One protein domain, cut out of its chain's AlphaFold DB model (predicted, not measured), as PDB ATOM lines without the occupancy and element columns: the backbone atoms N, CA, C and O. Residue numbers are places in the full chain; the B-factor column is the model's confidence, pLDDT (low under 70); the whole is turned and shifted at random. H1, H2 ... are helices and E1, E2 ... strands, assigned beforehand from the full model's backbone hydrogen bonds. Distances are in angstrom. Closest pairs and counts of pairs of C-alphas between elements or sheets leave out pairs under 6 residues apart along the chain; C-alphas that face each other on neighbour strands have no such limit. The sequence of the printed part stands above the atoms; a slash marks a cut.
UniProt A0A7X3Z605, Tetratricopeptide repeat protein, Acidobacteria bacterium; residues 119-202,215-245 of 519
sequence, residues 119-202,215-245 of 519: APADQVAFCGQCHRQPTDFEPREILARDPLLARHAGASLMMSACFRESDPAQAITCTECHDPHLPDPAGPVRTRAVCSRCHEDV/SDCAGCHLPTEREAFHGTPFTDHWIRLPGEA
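AT A GLANCE: This is residues 119 to 202 and 215 to 245 of the 519 residues of the protein "Tetratricopeptide repeat protein" of Acidobacteria bacterium (UniProt A0A7X3Z605). Short helices and loops are wound round H4, which lies near the middle; H1, the longest helix, crosses over one side of H4, and at another side H3 adjoins a small hairpin of two strands, E1 and E2. H2 lies far out at one end, H6, H7 and H8 follow one another by contact at the opposite end, the stretch just after E2 passes through the middle, and the loop at residues 179 to 184 sticks out. The printed part has 115 residues with eight named helices, H1 to H8, followed by E1 and E2, which form one antiparallel sheet in the order E1 - E2. The class is mostly helix, and the whole is compact and rounded, with a radius of gyration of the C-alphas of 13.7 A and spans of 34 by 32 by 28 A.

IN THESE COORDINATES: The printed part begins at Ala 119, and H1 covers residues 120 to 131, with C-alpha 120 at (46.257, -60.048, 42.062) and a length of 15.3 A from first to last C-alpha. H2 is residues 139 to 144, H3 residues 147 to 151, and H4 residues 153 to 159, 9.9 A long from C-alpha 153 at (42.231, -46.287, 40.432). H5 is residues 161 to 165 and H6 residues 174 to 177, 5.9 A long. H7 is residues 188 to 195, 10.9 A long, and H8, beyond the cut, is residues 217 to 221. E1 is residues 224 to 229, 11.8 A long, and E2 is residues 232 to 235, 10.2 A long, ending with C-alpha 235 at (46.190, -40.514, 36.632).

HOW THE PARTS SIT: H1 touches H4 at a steep tilt of 48 degrees, opposite ways, the closest C-alphas being those of Gly 128 and Gly 154 at 5.0 A. H1 also only just touches H6, with residues 123 to 127 alone and 3 pairs of C-alphas within 8 A, the closest being Val 124 and Cys 174 at 6.4 A. H2 is close to H3 but not clearly touching it, with the C-alphas of Ile 142 and Leu 149 closest at 7.6 A. H3 and H4 only just touch, and only at the corner by their link, with 3 pairs of C-alphas within 8 A, the closest being Leu 149 and Ser 156 at 6.4 A. The closest C-alphas of H3 and E1 are those of Leu 148 and Ala 228, 5.1 A apart. H5 is close to H4 but not clearly touching it, with the C-alphas of Leu 157 and Phe 163 closest at 6.6 A. H6 touches H7, closest at the C-alphas of Cys 177 and Thr 191, 5.9 A. H7 touches H8, closest at the C-alphas of Arg 192 and Cys 217, 6.3 A. The hairpin of E1 and E2 is antiparallel, with 138 degrees between their directions; N 225 and O 234 are within hydrogen-bond range at 2.8 A, as are N 232 and O 229 at 2.9 A. Among the pairs that stay apart are H1 and H7, and H2 and H8. In H2, H4, H5, H7 and H8 every O i to N i+4 pair is within hydrogen-bond range; in H1 it is 7 of 8, in H3 0 of 1 with 2 of 2 O i to N i+3 pairs, and H6 is too short for an O i to N i+4 pair.

THE WHOLE: The two C-alphas farthest apart are those of Asp 201 and His 230, 39.0 A. Residues 203 to 214 are cut out, with 9.4 A from C-alpha 202 to C-alpha 215, and the link from H7 to H8 runs across this cut. Of the links that are printed whole, none is long. The mean pLDDT of the printed part is 84.6, and residues 183 to 186, 228 and 241 to 244 are under 70.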
ATOM      1  N   ALA A 119      46.383 -62.833  46.016       91.50
ATOM      2  CA  ALA A 119      46.260 -62.984  44.573       91.50
ATOM      3  C   ALA A 119      45.971 -61.613  43.928       91.50
ATOM      4  O   ALA A 119      45.346 -60.764  44.573       91.50
ATOM      5  N   PRO A 120      46.379 -61.368  42.671       90.06
ATOM      6  CA  PRO A 120      46.257 -60.048  42.062       90.06
ATOM      7  C   PRO A 120      44.866 -59.410  42.148       90.06
ATOM      8  O   PRO A 120      44.733 -58.263  42.580       90.06
ATOM      9  N   ALA A 121      43.820 -60.172  41.817       85.19
ATOM     10  CA  ALA A 121      42.441 -59.697  41.886       85.19
ATOM     11  C   ALA A 121      42.008 -59.345  43.319       85.19
ATOM     12  O   ALA A 121      41.328 -58.338  43.526       85.19
ATOM     13  N   ASP A 122      42.445 -60.127  44.307       89.00
ATOM     14  CA  ASP A 122      42.156 -59.878  45.719       89.00
ATOM     15  C   ASP A 122      42.927 -58.664  46.242       89.00
ATOM     16  O   ASP A 122      42.387 -57.896  47.033       89.00
ATOM     17  N   GLN A 123      44.156 -58.434  45.771       93.00
ATOM     18  CA  GLN A 123      44.929 -57.249  46.137       93.00
ATOM     19  C   GLN A 123      44.299 -55.970  45.578       93.00
ATOM     20  O   GLN A 123      44.142 -54.990  46.306       93.00
ATOM     21  N   VAL A 124      43.904 -55.973  44.300       92.19
ATOM     22  CA  VAL A 124      43.210 -54.827  43.696       92.19
ATOM     23  C   VAL A 124      41.869 -54.595  44.390       92.19
ATOM     24  O   VAL A 124      41.528 -53.449  44.678       92.19
ATOM     25  N   ALA A 125      41.143 -55.657  44.749       87.50
ATOM     26  CA  ALA A 125      39.909 -55.535  45.518       87.50
ATOM     27  C   ALA A 125      40.121 -55.010  46.940       87.50
ATOM     28  O   ALA A 125      39.336 -54.194  47.416       87.50
ATOM     29  N   PHE A 126      41.200 -55.426  47.600       91.38
ATOM     30  CA  PHE A 126      41.579 -54.937  48.917       91.38
ATOM     31  C   PHE A 126      41.823 -53.422  48.903       91.38
ATOM     32  O   PHE A 126      41.206 -52.691  49.675       91.38
ATOM     33  N   CYS A 127      42.643 -52.934  47.969       91.38
ATOM     34  CA  CYS A 127      42.856 -51.496  47.769       91.38
ATOM     35  C   CYS A 127      41.570 -50.779  47.318       91.38
ATOM     36  O   CYS A 127      41.322 -49.627  47.687       91.38
ATOM     37  N   GLY A 128      40.728 -51.474  46.551       90.00
ATOM     38  CA  GLY A 128      39.424 -51.018  46.076       90.00
ATOM     39  C   GLY A 128      38.408 -50.743  47.184       90.00
ATOM     40  O   GLY A 128      37.462 -50.011  46.944       90.00
ATOM     41  N   GLN A 129      38.623 -51.204  48.419       85.50
ATOM     42  CA  GLN A 129      37.778 -50.788  49.549       85.50
ATOM     43  C   GLN A 129      37.823 -49.270  49.787       85.50
ATOM     44  O   GLN A 129      36.865 -48.708  50.306       85.50
ATOM     45  N   CYS A 130      38.932 -48.616  49.416       86.38
ATOM     46  CA  CYS A 130      39.091 -47.161  49.507       86.38
ATOM     47  C   CYS A 130      39.161 -46.497  48.124       86.38
ATOM     48  O   CYS A 130      38.574 -45.442  47.907       86.38
ATOM     49  N   HIS A 131      39.844 -47.131  47.164       88.69
ATOM     50  CA  HIS A 131      40.006 -46.622  45.793       88.69
ATOM     51  C   HIS A 131      38.902 -47.053  44.823       88.69
ATOM     52  O   HIS A 131      39.021 -46.815  43.618       88.69
ATOM     53  N   ARG A 132      37.849 -47.659  45.377       89.00
ATOM     54  CA  ARG A 132      36.636 -48.157  44.731       89.00
ATOM     55  C   ARG A 132      36.873 -49.243  43.681       89.00
ATOM     56  O   ARG A 132      37.969 -49.437  43.156       89.00
ATOM     57  N   GLN A 133      35.819 -49.990  43.402       90.50
ATOM     58  CA  GLN A 133      35.729 -51.047  42.400       90.50
ATOM     59  C   GLN A 133      34.599 -50.733  41.414       90.50
ATOM     60  O   GLN A 133      33.734 -49.923  41.733       90.50
ATOM     61  N   PRO A 134      34.522 -51.399  40.244       92.12
ATOM     62  CA  PRO A 134      33.444 -51.141  39.283       92.12
ATOM     63  C   PRO A 134      32.031 -51.362  39.852       92.12
ATOM     64  O   PRO A 134      31.072 -50.773  39.369       92.12
ATOM     65  N   THR A 135      31.897 -52.196  40.889       90.69
ATOM     66  CA  THR A 135      30.632 -52.464  41.590       90.69
ATOM     67  C   THR A 135      30.203 -51.367  42.565       90.69
ATOM     68  O   THR A 135      29.096 -51.432  43.092       90.69
ATOM     69  N   ASP A 136      31.056 -50.372  42.821       85.88
ATOM     70  CA  ASP A 136      30.732 -49.222  43.675       85.88
ATOM     71  C   ASP A 136      30.126 -48.048  42.889       85.88
ATOM     72  O   ASP A 136      29.785 -47.026  43.486       85.88
ATOM     73  N   PHE A 137      29.996 -48.187  41.566       87.06
ATOM     74  CA  PHE A 137      29.492 -47.167  40.643       87.06
ATOM     75  C   PHE A 137      28.230 -47.633  39.946       87.06
ATOM     76  O   PHE A 137      27.928 -48.827  39.904       87.06
ATOM     77  N   GLU A 138      27.529 -46.691  39.335       86.31
ATOM     78  CA  GLU A 138      26.462 -47.019  38.412       86.31
ATOM     79  C   GLU A 138      27.072 -47.627  37.135       86.31
ATOM     80  O   GLU A 138      27.988 -47.044  36.544       86.31
ATOM     81  N   PRO A 139      26.586 -48.782  36.652       91.44
ATOM     82  CA  PRO A 139      27.035 -49.366  35.393       91.44
ATOM     83  C   PRO A 139      27.094 -48.384  34.219       91.44
ATOM     84  O   PRO A 139      28.066 -48.402  33.463       91.44
ATOM     85  N   ARG A 140      26.104 -47.493  34.073       85.69
ATOM     86  CA  ARG A 140      26.129 -46.430  33.057       85.69
ATOM     87  C   ARG A 140      27.317 -45.476  33.180       85.69
ATOM     88  O   ARG A 140      27.859 -45.104  32.146       85.69
ATOM     89  N   GLU A 141      27.756 -45.113  34.387       86.69
ATOM     90  CA  GLU A 141      28.911 -44.220  34.601       86.69
ATOM     91  C   GLU A 141      30.197 -44.891  34.116       86.69
ATOM     92  O   GLU A 141      31.007 -44.286  33.406       86.69
ATOM     93  N   ILE A 142      30.343 -46.183  34.434       89.56
ATOM     94  CA  ILE A 142      31.433 -47.019  33.931       89.56
ATOM     95  C   ILE A 142      31.380 -47.063  32.400       89.56
ATOM     96  O   ILE A 142      32.344 -46.706  31.730       89.56
ATOM     97  N   LEU A 143      30.254 -47.440  31.803       86.94
ATOM     98  CA  LEU A 143      30.161 -47.605  30.348       86.94
ATOM     99  C   LEU A 143      30.315 -46.286  29.575       86.94
ATOM    100  O   LEU A 143      30.895 -46.283  28.488       86.94
ATOM    101  N   ALA A 144      29.856 -45.169  30.145       84.75
ATOM    102  CA  ALA A 144      30.065 -43.821  29.618       84.75
ATOM    103  C   ALA A 144      31.518 -43.340  29.761       84.75
ATOM    104  O   ALA A 144      31.901 -42.351  29.139       84.75
ATOM    105  N   ARG A 145      32.340 -44.063  30.536       84.00
ATOM    106  CA  ARG A 145      33.730 -43.730  30.855       84.00
ATOM    107  C   ARG A 145      33.853 -42.358  31.506       84.00
ATOM    108  O   ARG A 145      34.733 -41.586  31.115       84.00
ATOM    109  N   ASP A 146      32.986 -42.093  32.483       85.44
ATOM    110  CA  ASP A 146      32.949 -40.831  33.222       85.44
ATOM    111  C   ASP A 146      34.377 -40.402  33.639       85.44
ATOM    112  O   ASP A 146      35.091 -41.188  34.277       85.44
ATOM    113  N   PRO A 147      34.826 -39.182  33.280       83.00
ATOM    114  CA  PRO A 147      36.133 -38.662  33.675       83.00
ATOM    115  C   PRO A 147      36.403 -38.730  35.185       83.00
ATOM    116  O   PRO A 147      37.550 -38.908  35.602       83.00
ATOM    117  N   LEU A 148      35.367 -38.645  36.029       82.69
ATOM    118  CA  LEU A 148      35.488 -38.770  37.483       82.69
ATOM    119  C   LEU A 148      36.017 -40.135  37.922       82.69
ATOM    120  O   LEU A 148      36.619 -40.225  38.994       82.69
ATOM    121  N   LEU A 149      35.869 -41.182  37.107       86.06
ATOM    122  CA  LEU A 149      36.403 -42.509  37.411       86.06
ATOM    123  C   LEU A 149      37.928 -42.513  37.510       86.06
ATOM    124  O   LEU A 149      38.466 -43.327  38.251       86.06
ATOM    125  N   ALA A 150      38.632 -41.572  36.867       87.38
ATOM    126  CA  ALA A 150      40.091 -41.476  36.955       87.38
ATOM    127  C   ALA A 150      40.598 -41.297  38.401       87.38
ATOM    128  O   ALA A 150      41.726 -41.678  38.716       87.38
ATOM    129  N   ARG A 151      39.768 -40.763  39.311       85.06
ATOM    130  CA  ARG A 151      40.109 -40.639  40.739       85.06
ATOM    131  C   ARG A 151      40.087 -41.984  41.486       85.06
ATOM    132  O   ARG A 151      40.649 -42.094  42.574       85.06
ATOM    133  N   HIS A 152      39.462 -43.001  40.896       89.38
ATOM    134  CA  HIS A 152      39.158 -44.304  41.487       89.38
ATOM    135  C   HIS A 152      39.955 -45.413  40.804       89.38
ATOM    136  O   HIS A 152      39.439 -46.215  40.023       89.38
ATOM    137  N   ALA A 153      41.254 -45.439  41.107       89.88
ATOM    138  CA  ALA A 153      42.231 -46.287  40.432       89.88
ATOM    139  C   ALA A 153      41.859 -47.780  40.401       89.88
ATOM    140  O   ALA A 153      42.147 -48.451  39.411       89.88
ATOM    141  N   GLY A 154      41.210 -48.301  41.449       91.88
ATOM    142  CA  GLY A 154      40.790 -49.703  41.500       91.88
ATOM    143  C   GLY A 154      39.731 -50.022  40.445       91.88
ATOM    144  O   GLY A 154      39.869 -50.996  39.704       91.88
ATOM    145  N   ALA A 155      38.721 -49.161  40.309       91.50
ATOM    146  CA  ALA A 155      37.666 -49.318  39.319       91.50
ATOM    147  C   ALA A 155      38.210 -49.216  37.892       91.50
ATOM    148  O   ALA A 155      37.984 -50.119  37.085       91.50
ATOM    149  N   SER A 156      38.987 -48.173  37.594       91.12
ATOM    150  CA  SER A 156      39.556 -47.984  36.257       91.12
ATOM    151  C   SER A 156      40.497 -49.127  35.873       91.12
ATOM    152  O   SER A 156      40.354 -49.686  34.785       91.12
ATOM    153  N   LEU A 157      41.405 -49.537  36.769       92.50
ATOM    154  CA  LEU A 157      42.341 -50.631  36.496       92.50
ATOM    155  C   LEU A 157      41.607 -51.924  36.162       92.50
ATOM    156  O   LEU A 157      41.925 -52.565  35.160       92.50
ATOM    157  N   MET A 158      40.587 -52.269  36.949       91.38
ATOM    158  CA  MET A 158      39.774 -53.461  36.717       91.38
ATOM    159  C   MET A 158      39.027 -53.428  35.377       91.38
ATOM    160  O   MET A 158      38.772 -54.481  34.803       91.38
ATOM    161  N   MET A 159      38.709 -52.242  34.851       89.44
ATOM    162  CA  MET A 159      38.056 -52.078  33.550       89.44
ATOM    163  C   MET A 159      39.022 -52.099  32.357       89.44
ATOM    164  O   MET A 159      38.585 -52.218  31.200       89.44
ATOM    165  N   SER A 160      40.330 -52.005  32.600       89.62
ATOM    166  CA  SER A 160      41.340 -52.088  31.545       89.62
ATOM    167  C   SER A 160      41.293 -53.441  30.833       89.62
ATOM    168  O   SER A 160      41.053 -54.480  31.450       89.62
ATOM    169  N   ALA A 161      41.523 -53.454  29.518       85.94
ATOM    170  CA  ALA A 161      41.688 -54.717  28.794       85.94
ATOM    171  C   ALA A 161      42.896 -55.493  29.343       85.94
ATOM    172  O   ALA A 161      42.827 -56.706  29.498       85.94
ATOM    173  N   CYS A 162      43.956 -54.777  29.739       85.19
ATOM    174  CA  CYS A 162      45.142 -55.349  30.370       85.19
ATOM    175  C   CYS A 162      44.796 -56.208  31.588       85.19
ATOM    176  O   CYS A 162      45.235 -57.346  31.665       85.19
ATOM    177  N   PHE A 163      43.984 -55.697  32.514       90.06
ATOM    178  CA  PHE A 163      43.595 -56.451  33.703       90.06
ATOM    179  C   PHE A 163      42.648 -57.605  33.354       90.06
ATOM    180  O   PHE A 163      42.869 -58.735  33.783       90.06
ATOM    181  N   ARG A 164      41.615 -57.343  32.542       88.56
ATOM    182  CA  ARG A 164      40.545 -58.315  32.248       88.56
ATOM    183  C   ARG A 164      40.970 -59.478  31.365       88.56
ATOM    184  O   ARG A 164      40.392 -60.554  31.477       88.56
ATOM    185  N   GLU A 165      41.917 -59.244  30.464       84.62
ATOM    186  CA  GLU A 165      42.367 -60.232  29.480       84.62
ATOM    187  C   GLU A 165      43.688 -60.911  29.889       84.62
ATOM    188  O   GLU A 165      44.086 -61.888  29.257       84.62
ATOM    189  N   SER A 166      44.359 -60.428  30.945       86.56
ATOM    190  CA  SER A 166      45.543 -61.090  31.511       86.56
ATOM    191  C   SER A 166      45.209 -62.402  32.227       86.56
ATOM    192  O   SER A 166      44.087 -62.612  32.690       86.56
ATOM    193  N   ASP A 167      46.213 -63.279  32.359       86.38
ATOM    194  CA  ASP A 167      46.142 -64.411  33.288       86.38
ATOM    195  C   ASP A 167      45.877 -63.870  34.709       86.38
ATOM    196  O   ASP A 167      46.681 -63.074  35.203       86.38
ATOM    197  N   PRO A 168      44.797 -64.289  35.400       85.56
ATOM    198  CA  PRO A 168      44.476 -63.817  36.747       85.56
ATOM    199  C   PRO A 168      45.609 -63.981  37.771       85.56
ATOM    200  O   PRO A 168      45.675 -63.214  38.732       85.56
ATOM    201  N   ALA A 169      46.506 -64.956  37.578       85.81
ATOM    202  CA  ALA A 169      47.669 -65.167  38.439       85.81
ATOM    203  C   ALA A 169      48.820 -64.180  38.168       85.81
ATOM    204  O   ALA A 169      49.714 -64.039  39.002       85.81
ATOM    205  N   GLN A 170      48.805 -63.506  37.016       85.44
ATOM    206  CA  GLN A 170      49.829 -62.557  36.566       85.44
ATOM    207  C   GLN A 170      49.279 -61.143  36.344       85.44
ATOM    208  O   GLN A 170      50.011 -60.270  35.874       85.44
ATOM    209  N   ALA A 171      48.000 -60.911  36.652       89.00
ATOM    210  CA  ALA A 171      47.385 -59.605  36.512       89.00
ATOM    211  C   ALA A 171      48.157 -58.558  37.327       89.00
ATOM    212  O   ALA A 171      48.673 -58.829  38.413       89.00
ATOM    213  N   ILE A 172      48.221 -57.345  36.786       90.19
ATOM    214  CA  ILE A 172      48.904 -56.229  37.433       90.19
ATOM    215  C   ILE A 172      48.234 -55.878  38.765       90.19
ATOM    216  O   ILE A 172      47.005 -55.900  38.897       90.19
ATOM    217  N   THR A 173      49.046 -55.499  39.747       90.88
ATOM    218  CA  THR A 173      48.572 -55.072  41.066       90.88
ATOM    219  C   THR A 173      49.006 -53.651  41.408       90.88
ATOM    220  O   THR A 173      49.964 -53.112  40.853       90.88
ATOM    221  N   CYS A 174      48.322 -53.025  42.372       89.44
ATOM    222  CA  CYS A 174      48.666 -51.674  42.815       89.44
ATOM    223  C   CYS A 174      50.109 -51.591  43.341       89.44
ATOM    224  O   CYS A 174      50.808 -50.616  43.067       89.44
ATOM    225  N   THR A 175      50.576 -52.616  44.067       89.62
ATOM    226  CA  THR A 175      51.893 -52.588  44.731       89.62
ATOM    227  C   THR A 175      53.074 -52.835  43.793       89.62
ATOM    228  O   THR A 175      54.228 -52.660  44.178       89.62
ATOM    229  N   GLU A 176      52.834 -53.176  42.528       88.81
ATOM    230  CA  GLU A 176      53.899 -53.267  41.525       88.81
ATOM    231  C   GLU A 176      54.342 -51.893  41.028       88.81
ATOM    232  O   GLU A 176      55.519 -51.717  40.707       88.81
ATOM    233  N   CYS A 177      53.440 -50.911  41.066       86.69
ATOM    234  CA  CYS A 177      53.680 -49.524  40.663       86.69
ATOM    235  C   CYS A 177      53.658 -48.539  41.843       86.69
ATOM    236  O   CYS A 177      54.102 -47.404  41.705       86.69
ATOM    237  N   HIS A 178      53.173 -48.937  43.016       87.06
ATOM    238  CA  HIS A 178      53.122 -48.070  44.192       87.06
ATOM    239  C   HIS A 178      53.732 -48.756  45.408       87.06
ATOM    240  O   HIS A 178      53.657 -49.972  45.559       87.06
ATOM    241  N   ASP A 179      54.344 -47.968  46.285       86.94
ATOM    242  CA  ASP A 179      54.644 -48.398  47.645       86.94
ATOM    243  C   ASP A 179      53.762 -47.569  48.584       86.94
ATOM    244  O   ASP A 179      53.978 -46.363  48.686       86.94
ATOM    245  N   PRO A 180      52.754 -48.169  49.241       85.81
ATOM    246  CA  PRO A 180      51.842 -47.429  50.108       85.81
ATOM    247  C   PRO A 180      52.528 -46.854  51.359       85.81
ATOM    248  O   PRO A 180      51.918 -46.055  52.062       85.81
ATOM    249  N   HIS A 181      53.780 -47.230  51.642       87.75
ATOM    250  CA  HIS A 181      54.570 -46.650  52.730       87.75
ATOM    251  C   HIS A 181      55.358 -45.406  52.307       87.75
ATOM    252  O   HIS A 181      55.936 -44.734  53.164       87.75
ATOM    253  N   LEU A 182      55.418 -45.103  51.005       83.25
ATOM    254  CA  LEU A 182      56.186 -43.989  50.460       83.25
ATOM    255  C   LEU A 182      55.261 -42.922  49.851       83.25
ATOM    256  O   LEU A 182      54.227 -43.249  49.274       83.25
ATOM    257  N   PRO A 183      55.635 -41.633  49.944       69.19
ATOM    258  CA  PRO A 183      54.825 -40.536  49.416       69.19
ATOM    259  C   PRO A 183      54.860 -40.411  47.881       69.19
ATOM    260  O   PRO A 183      53.952 -39.801  47.316       69.19
ATOM    261  N   ASP A 184      55.869 -40.977  47.207       64.75
ATOM    262  CA  ASP A 184      56.059 -40.846  45.756       64.75
ATOM    263  C   ASP A 184      55.622 -42.107  44.981       64.75
ATOM    264  O   ASP A 184      55.954 -43.230  45.377       64.75
ATOM    265  N   PRO A 185      54.919 -41.956  43.839       65.31
ATOM    266  CA  PRO A 185      54.609 -43.070  42.947       65.31
ATOM    267  C   PRO A 185      55.882 -43.634  42.295       65.31
ATOM    268  O   PRO A 185      56.911 -42.960  42.218       65.31
ATOM    269  N   ALA A 186      55.823 -44.872  41.790       64.75
ATOM    270  CA  ALA A 186      56.955 -45.448  41.074       64.75
ATOM    271  C   ALA A 186      57.417 -44.553  39.916       64.75
ATOM    272  O   ALA A 186      56.621 -44.070  39.113       64.75
ATOM    273  N   GLY A 187      58.736 -44.394  39.803       72.44
ATOM    274  CA  GLY A 187      59.342 -43.737  38.654       72.44
ATOM    275  C   GLY A 187      59.130 -44.526  37.349       72.44
ATOM    276  O   GLY A 187      58.894 -45.739  37.379       72.44
ATOM    277  N   PRO A 188      59.303 -43.872  36.186       76.56
ATOM    278  CA  PRO A 188      58.976 -44.425  34.865       76.56
ATOM    279  C   PRO A 188      59.684 -45.751  34.541       76.56
ATOM    280  O   PRO A 188      59.136 -46.588  33.829       76.56
ATOM    281  N   VAL A 189      60.873 -45.985  35.109       78.56
ATOM    282  CA  VAL A 189      61.626 -47.242  34.956       78.56
ATOM    283  C   VAL A 189      60.865 -48.433  35.543       78.56
ATOM    284  O   VAL A 189      60.773 -49.483  34.909       78.56
ATOM    285  N   ARG A 190      60.294 -48.278  36.744       82.75
ATOM    286  CA  ARG A 190      59.546 -49.352  37.410       82.75
ATOM    287  C   ARG A 190      58.224 -49.610  36.690       82.75
ATOM    288  O   ARG A 190      57.905 -50.769  36.459       82.75
ATOM    289  N   THR A 191      57.527 -48.566  36.239       83.81
ATOM    290  CA  THR A 191      56.289 -48.717  35.455       83.81
ATOM    291  C   THR A 191      56.529 -49.445  34.129       83.81
ATOM    292  O   THR A 191      55.809 -50.386  33.805       83.81
ATOM    293  N   ARG A 192      57.595 -49.094  33.396       86.69
ATOM    294  CA  ARG A 192      58.005 -49.791  32.164       86.69
ATOM    295  C   ARG A 192      58.262 -51.278  32.399       86.69
ATOM    296  O   ARG A 192      57.767 -52.111  31.646       86.69
ATOM    297  N   ALA A 193      59.001 -51.607  33.459       86.06
ATOM    298  CA  ALA A 193      59.343 -52.989  33.781       86.06
ATOM    299  C   ALA A 193      58.109 -53.867  34.046       86.06
ATOM    300  O   ALA A 193      58.173 -55.070  33.819       86.06
ATOM    301  N   VAL A 194      56.997 -53.288  34.507       88.56
ATOM    302  CA  VAL A 194      55.731 -54.015  34.676       88.56
ATOM    303  C   VAL A 194      55.102 -54.330  33.317       88.56
ATOM    304  O   VAL A 194      54.773 -55.484  33.058       88.56
ATOM    305  N   CYS A 195      55.011 -53.347  32.415       86.94
ATOM    306  CA  CYS A 195      54.441 -53.540  31.075       86.94
ATOM    307  C   CYS A 195      55.217 -54.581  30.249       86.94
ATOM    308  O   CYS A 195      54.619 -55.421  29.573       86.94
ATOM    309  N   SER A 196      56.549 -54.564  30.330       86.19
ATOM    310  CA  SER A 196      57.421 -55.458  29.556       86.19
ATOM    311  C   SER A 196      57.367 -56.930  29.981       86.19
ATOM    312  O   SER A 196      57.938 -57.762  29.287       86.19
ATOM    313  N   ARG A 197      56.675 -57.282  31.074       86.44
ATOM    314  CA  ARG A 197      56.476 -58.691  31.471       86.44
ATOM    315  C   ARG A 197      55.560 -59.457  30.523       86.44
ATOM    316  O   ARG A 197      55.696 -60.666  30.403       86.44
ATOM    317  N   CYS A 198      54.626 -58.758  29.880       85.44
ATOM    318  CA  CYS A 198      53.682 -59.349  28.928       85.44
ATOM    319  C   CYS A 198      53.875 -58.805  27.503       85.44
ATOM    320  O   CYS A 198      53.511 -59.470  26.536       85.44
ATOM    321  N   HIS A 199      54.447 -57.607  27.356       85.31
ATOM    322  CA  HIS A 199      54.691 -56.961  26.066       85.31
ATOM    323  C   HIS A 199      56.177 -57.005  25.683       85.31
ATOM    324  O   HIS A 199      56.866 -55.988  25.730       85.31
ATOM    325  N   GLU A 200      56.677 -58.181  25.305       81.25
ATOM    326  CA  GLU A 200      58.092 -58.363  24.937       81.25
ATOM    327  C   GLU A 200      58.450 -57.700  23.589       81.25
ATOM    328  O   GLU A 200      59.525 -57.122  23.448       81.25
ATOM    329  N   ASP A 201      57.527 -57.705  22.618       84.81
ATOM    330  CA  ASP A 201      57.689 -57.068  21.300       84.81
ATOM    331  C   ASP A 201      56.822 -55.801  21.177       84.81
ATOM    332  O   ASP A 201      55.860 -55.726  20.414       84.81
ATOM    333  N   VAL A 202      57.146 -54.783  21.980       80.12
ATOM    334  CA  VAL A 202      56.425 -53.493  22.001       80.12
ATOM    335  C   VAL A 202      56.265 -52.854  20.609       80.12
ATOM    336  O   VAL A 202      55.169 -52.351  20.329       80.12
ATOM    337  N   SER A 215      60.543 -46.551  25.729       85.44
ATOM    338  CA  SER A 215      59.587 -45.440  25.712       85.44
ATOM    339  C   SER A 215      58.893 -45.256  27.074       85.44
ATOM    340  O   SER A 215      58.939 -46.121  27.957       85.44
ATOM    341  N   ASP A 216      58.279 -44.090  27.284       83.56
ATOM    342  CA  ASP A 216      57.399 -43.847  28.431       83.56
ATOM    343  C   ASP A 216      55.989 -44.370  28.122       83.56
ATOM    344  O   ASP A 216      55.169 -43.685  27.513       83.56
ATOM    345  N   CYS A 217      55.721 -45.618  28.513       84.38
ATOM    346  CA  CYS A 217      54.416 -46.247  28.312       84.38
ATOM    347  C   CYS A 217      53.314 -45.538  29.114       84.38
ATOM    348  O   CYS A 217      52.190 -45.401  28.629       84.38
ATOM    349  N   ALA A 218      53.634 -45.076  30.327       85.25
ATOM    350  CA  ALA A 218      52.663 -44.472  31.230       85.25
ATOM    351  C   ALA A 218      52.161 -43.129  30.697       85.25
ATOM    352  O   ALA A 218      50.964 -42.869  30.758       85.25
ATOM    353  N   GLY A 219      53.043 -42.326  30.095       84.62
ATOM    354  CA  GLY A 219      52.675 -41.040  29.502       84.62
ATOM    355  C   GLY A 219      51.558 -41.125  28.451       84.62
ATOM    356  O   GLY A 219      50.748 -40.204  28.356       84.62
ATOM    357  N   CYS A 220      51.475 -42.228  27.696       82.81
ATOM    358  CA  CYS A 220      50.431 -42.434  26.684       82.81
ATOM    359  C   CYS A 220      49.249 -43.280  27.181       82.81
ATOM    360  O   CYS A 220      48.111 -42.995  26.816       82.81
ATOM    361  N   HIS A 221      49.496 -44.329  27.972       85.62
ATOM    362  CA  HIS A 221      48.453 -45.285  28.366       85.62
ATOM    363  C   HIS A 221      47.772 -44.956  29.695       85.62
ATOM    364  O   HIS A 221      46.635 -45.375  29.900       85.62
ATOM    365  N   LEU A 222      48.431 -44.194  30.569       88.31
ATOM    366  CA  LEU A 222      47.890 -43.712  31.840       88.31
ATOM    367  C   LEU A 222      47.857 -42.174  31.844       88.31
ATOM    368  O   LEU A 222      48.583 -41.534  32.615       88.31
ATOM    369  N   PRO A 223      47.068 -41.555  30.947       86.31
ATOM    370  CA  PRO A 223      47.029 -40.107  30.836       86.31
ATOM    371  C   PRO A 223      46.535 -39.476  32.138       86.31
ATOM    372  O   PRO A 223      45.758 -40.054  32.899       86.31
ATOM    373  N   THR A 224      46.993 -38.255  32.401       87.31
ATOM    374  CA  THR A 224      46.472 -37.462  33.515       87.31
ATOM    375  C   THR A 224      45.173 -36.784  33.096       87.31
ATOM    376  O   THR A 224      45.199 -35.893  32.248       87.31
ATOM    377  N   GLU A 225      44.071 -37.164  33.730       86.00
ATOM    378  CA  GLU A 225      42.805 -36.442  33.704       86.00
ATOM    379  C   GLU A 225      42.927 -35.185  34.574       86.00
ATOM    380  O   GLU A 225      43.396 -35.255  35.712       86.00
ATOM    381  N   ARG A 226      42.574 -34.017  34.036       81.06
ATOM    382  CA  ARG A 226      42.825 -32.713  34.680       81.06
ATOM    383  C   ARG A 226      41.559 -31.922  34.948       81.06
ATOM    384  O   ARG A 226      41.599 -31.002  35.758       81.06
ATOM    385  N   GLU A 227      40.457 -32.245  34.294       74.44
ATOM    386  CA  GLU A 227      39.247 -31.431  34.323       74.44
ATOM    387  C   GLU A 227      38.178 -32.038  35.231       74.44
ATOM    388  O   GLU A 227      37.461 -31.285  35.893       74.44
ATOM    389  N   ALA A 228      38.156 -33.369  35.358       67.69
ATOM    390  CA  ALA A 228      37.101 -34.125  36.033       67.69
ATOM    391  C   ALA A 228      36.767 -33.668  37.466       67.69
ATOM    392  O   ALA A 228      35.600 -33.640  37.837       67.69
ATOM    393  N   PHE A 229      37.753 -33.290  38.289       73.56
ATOM    394  CA  PHE A 229      37.525 -32.947  39.702       73.56
ATOM    395  C   PHE A 229      38.060 -31.558  40.047       73.56
ATOM    396  O   PHE A 229      39.106 -31.390  40.682       73.56
ATOM    397  N   HIS A 230      37.351 -30.535  39.574       75.88
ATOM    398  CA  HIS A 230      37.680 -29.130  39.816       75.88
ATOM    399  C   HIS A 230      39.158 -28.795  39.557       75.88
ATOM    400  O   HIS A 230      39.806 -28.126  40.365       75.88
ATOM    401  N   GLY A 231      39.710 -29.270  38.436       74.75
ATOM    402  CA  GLY A 231      41.100 -28.993  38.057       74.75
ATOM    403  C   GLY A 231      42.156 -29.879  38.733       74.75
ATOM    404  O   GLY A 231      43.340 -29.746  38.428       74.75
ATOM    405  N   THR A 232      41.771 -30.753  39.671       79.62
ATOM    406  CA  THR A 232      42.721 -31.626  40.372       79.62
ATOM    407  C   THR A 232      43.179 -32.752  39.441       79.62
ATOM    408  O   THR A 232      42.329 -33.505  38.966       79.62
ATOM    409  N   PRO A 233      44.492 -32.910  39.191       82.75
ATOM    410  CA  PRO A 233      44.988 -33.933  38.281       82.75
ATOM    411  C   PRO A 233      44.952 -35.333  38.909       82.75
ATOM    412  O   PRO A 233      45.492 -35.547  40.002       82.75
ATOM    413  N   PHE A 234      44.395 -36.294  38.174       85.88
ATOM    414  CA  PHE A 234      44.387 -37.718  38.505       85.88
ATOM    415  C   PHE A 234      44.929 -38.543  37.342       85.88
ATOM    416  O   PHE A 234      44.614 -38.293  36.186       85.88
ATOM    417  N   THR A 235      45.756 -39.541  37.639       88.44
ATOM    418  CA  THR A 235      46.190 -40.514  36.632       88.44
ATOM    419  C   THR A 235      45.034 -41.459  36.327       88.44
ATOM    420  O   THR A 235      44.528 -42.109  37.241       88.44
ATOM    421  N   ASP A 236      44.629 -41.573  35.063       88.81
ATOM    422  CA  ASP A 236      43.625 -42.551  34.651       88.81
ATOM    423  C   ASP A 236      44.249 -43.951  34.590       88.81
ATOM    424  O   ASP A 236      45.112 -44.244  33.761       88.81
ATOM    425  N   HIS A 237      43.793 -44.832  35.479       92.00
ATOM    426  CA  HIS A 237      44.284 -46.205  35.583       92.00
ATOM    427  C   HIS A 237      43.564 -47.175  34.643       92.00
ATOM    428  O   HIS A 237      43.802 -48.375  34.718       92.00
ATOM    429  N   TRP A 238      42.707 -46.698  33.738       89.31
ATOM    430  CA  TRP A 238      42.013 -47.570  32.786       89.31
ATOM    431  C   TRP A 238      42.952 -48.154  31.723       89.31
ATOM    432  O   TRP A 238      42.570 -49.098  31.049       89.31
ATOM    433  N   ILE A 239      44.187 -47.657  31.568       87.88
ATOM    434  CA  ILE A 239      45.189 -48.197  30.626       87.88
ATOM    435  C   ILE A 239      44.573 -48.386  29.230       87.88
ATOM    436  O   ILE A 239      44.263 -49.495  28.786       87.88
ATOM    437  N   ARG A 240      44.298 -47.269  28.555       76.44
ATOM    438  CA  ARG A 240      43.501 -47.275  27.320       76.44
ATOM    439  C   ARG A 240      44.390 -47.278  26.082       76.44
ATOM    440  O   ARG A 240      45.511 -46.766  26.085       76.44
ATOM    441  N   LEU A 241      43.858 -47.829  24.996       67.31
ATOM    442  CA  LEU A 241      44.348 -47.517  23.658       67.31
ATOM    443  C   LEU A 241      43.765 -46.158  23.235       67.31
ATOM    444  O   LEU A 241      42.585 -45.916  23.500       67.31
ATOM    445  N   PRO A 242      44.531 -45.285  22.561       61.25
ATOM    446  CA  PRO A 242      43.984 -44.057  21.991       61.25
ATOM    447  C   PRO A 242      42.860 -44.378  20.990       61.25
ATOM    448  O   PRO A 242      43.095 -45.081  20.005       61.25
ATOM    449  N   GLY A 243      41.643 -43.883  21.233       65.56
ATOM    450  CA  GLY A 243      40.482 -44.126  20.371       65.56
ATOM    451  C   GLY A 243      39.137 -43.906  21.069       65.56
ATOM    452  O   GLY A 243      39.084 -43.612  22.261       65.56
ATOM    453  N   GLU A 244      38.052 -44.043  20.307       69.25
ATOM    454  CA  GLU A 244      36.682 -43.929  20.817       69.25
ATOM    455  C   GLU A 244      36.295 -45.152  21.665       69.25
ATOM    456  O   GLU A 244      36.737 -46.278  21.413       69.25
ATOM    457  N   ALA A 245      35.456 -44.925  22.676       73.25
ATOM    458  CA  ALA A 245      34.905 -45.980  23.511       73.25
ATOM    459  C   ALA A 245      34.124 -47.006  22.664       73.25
ATOM    460  O   ALA A 245      33.348 -46.619  21.787       73.25
TER     461      ALA A 245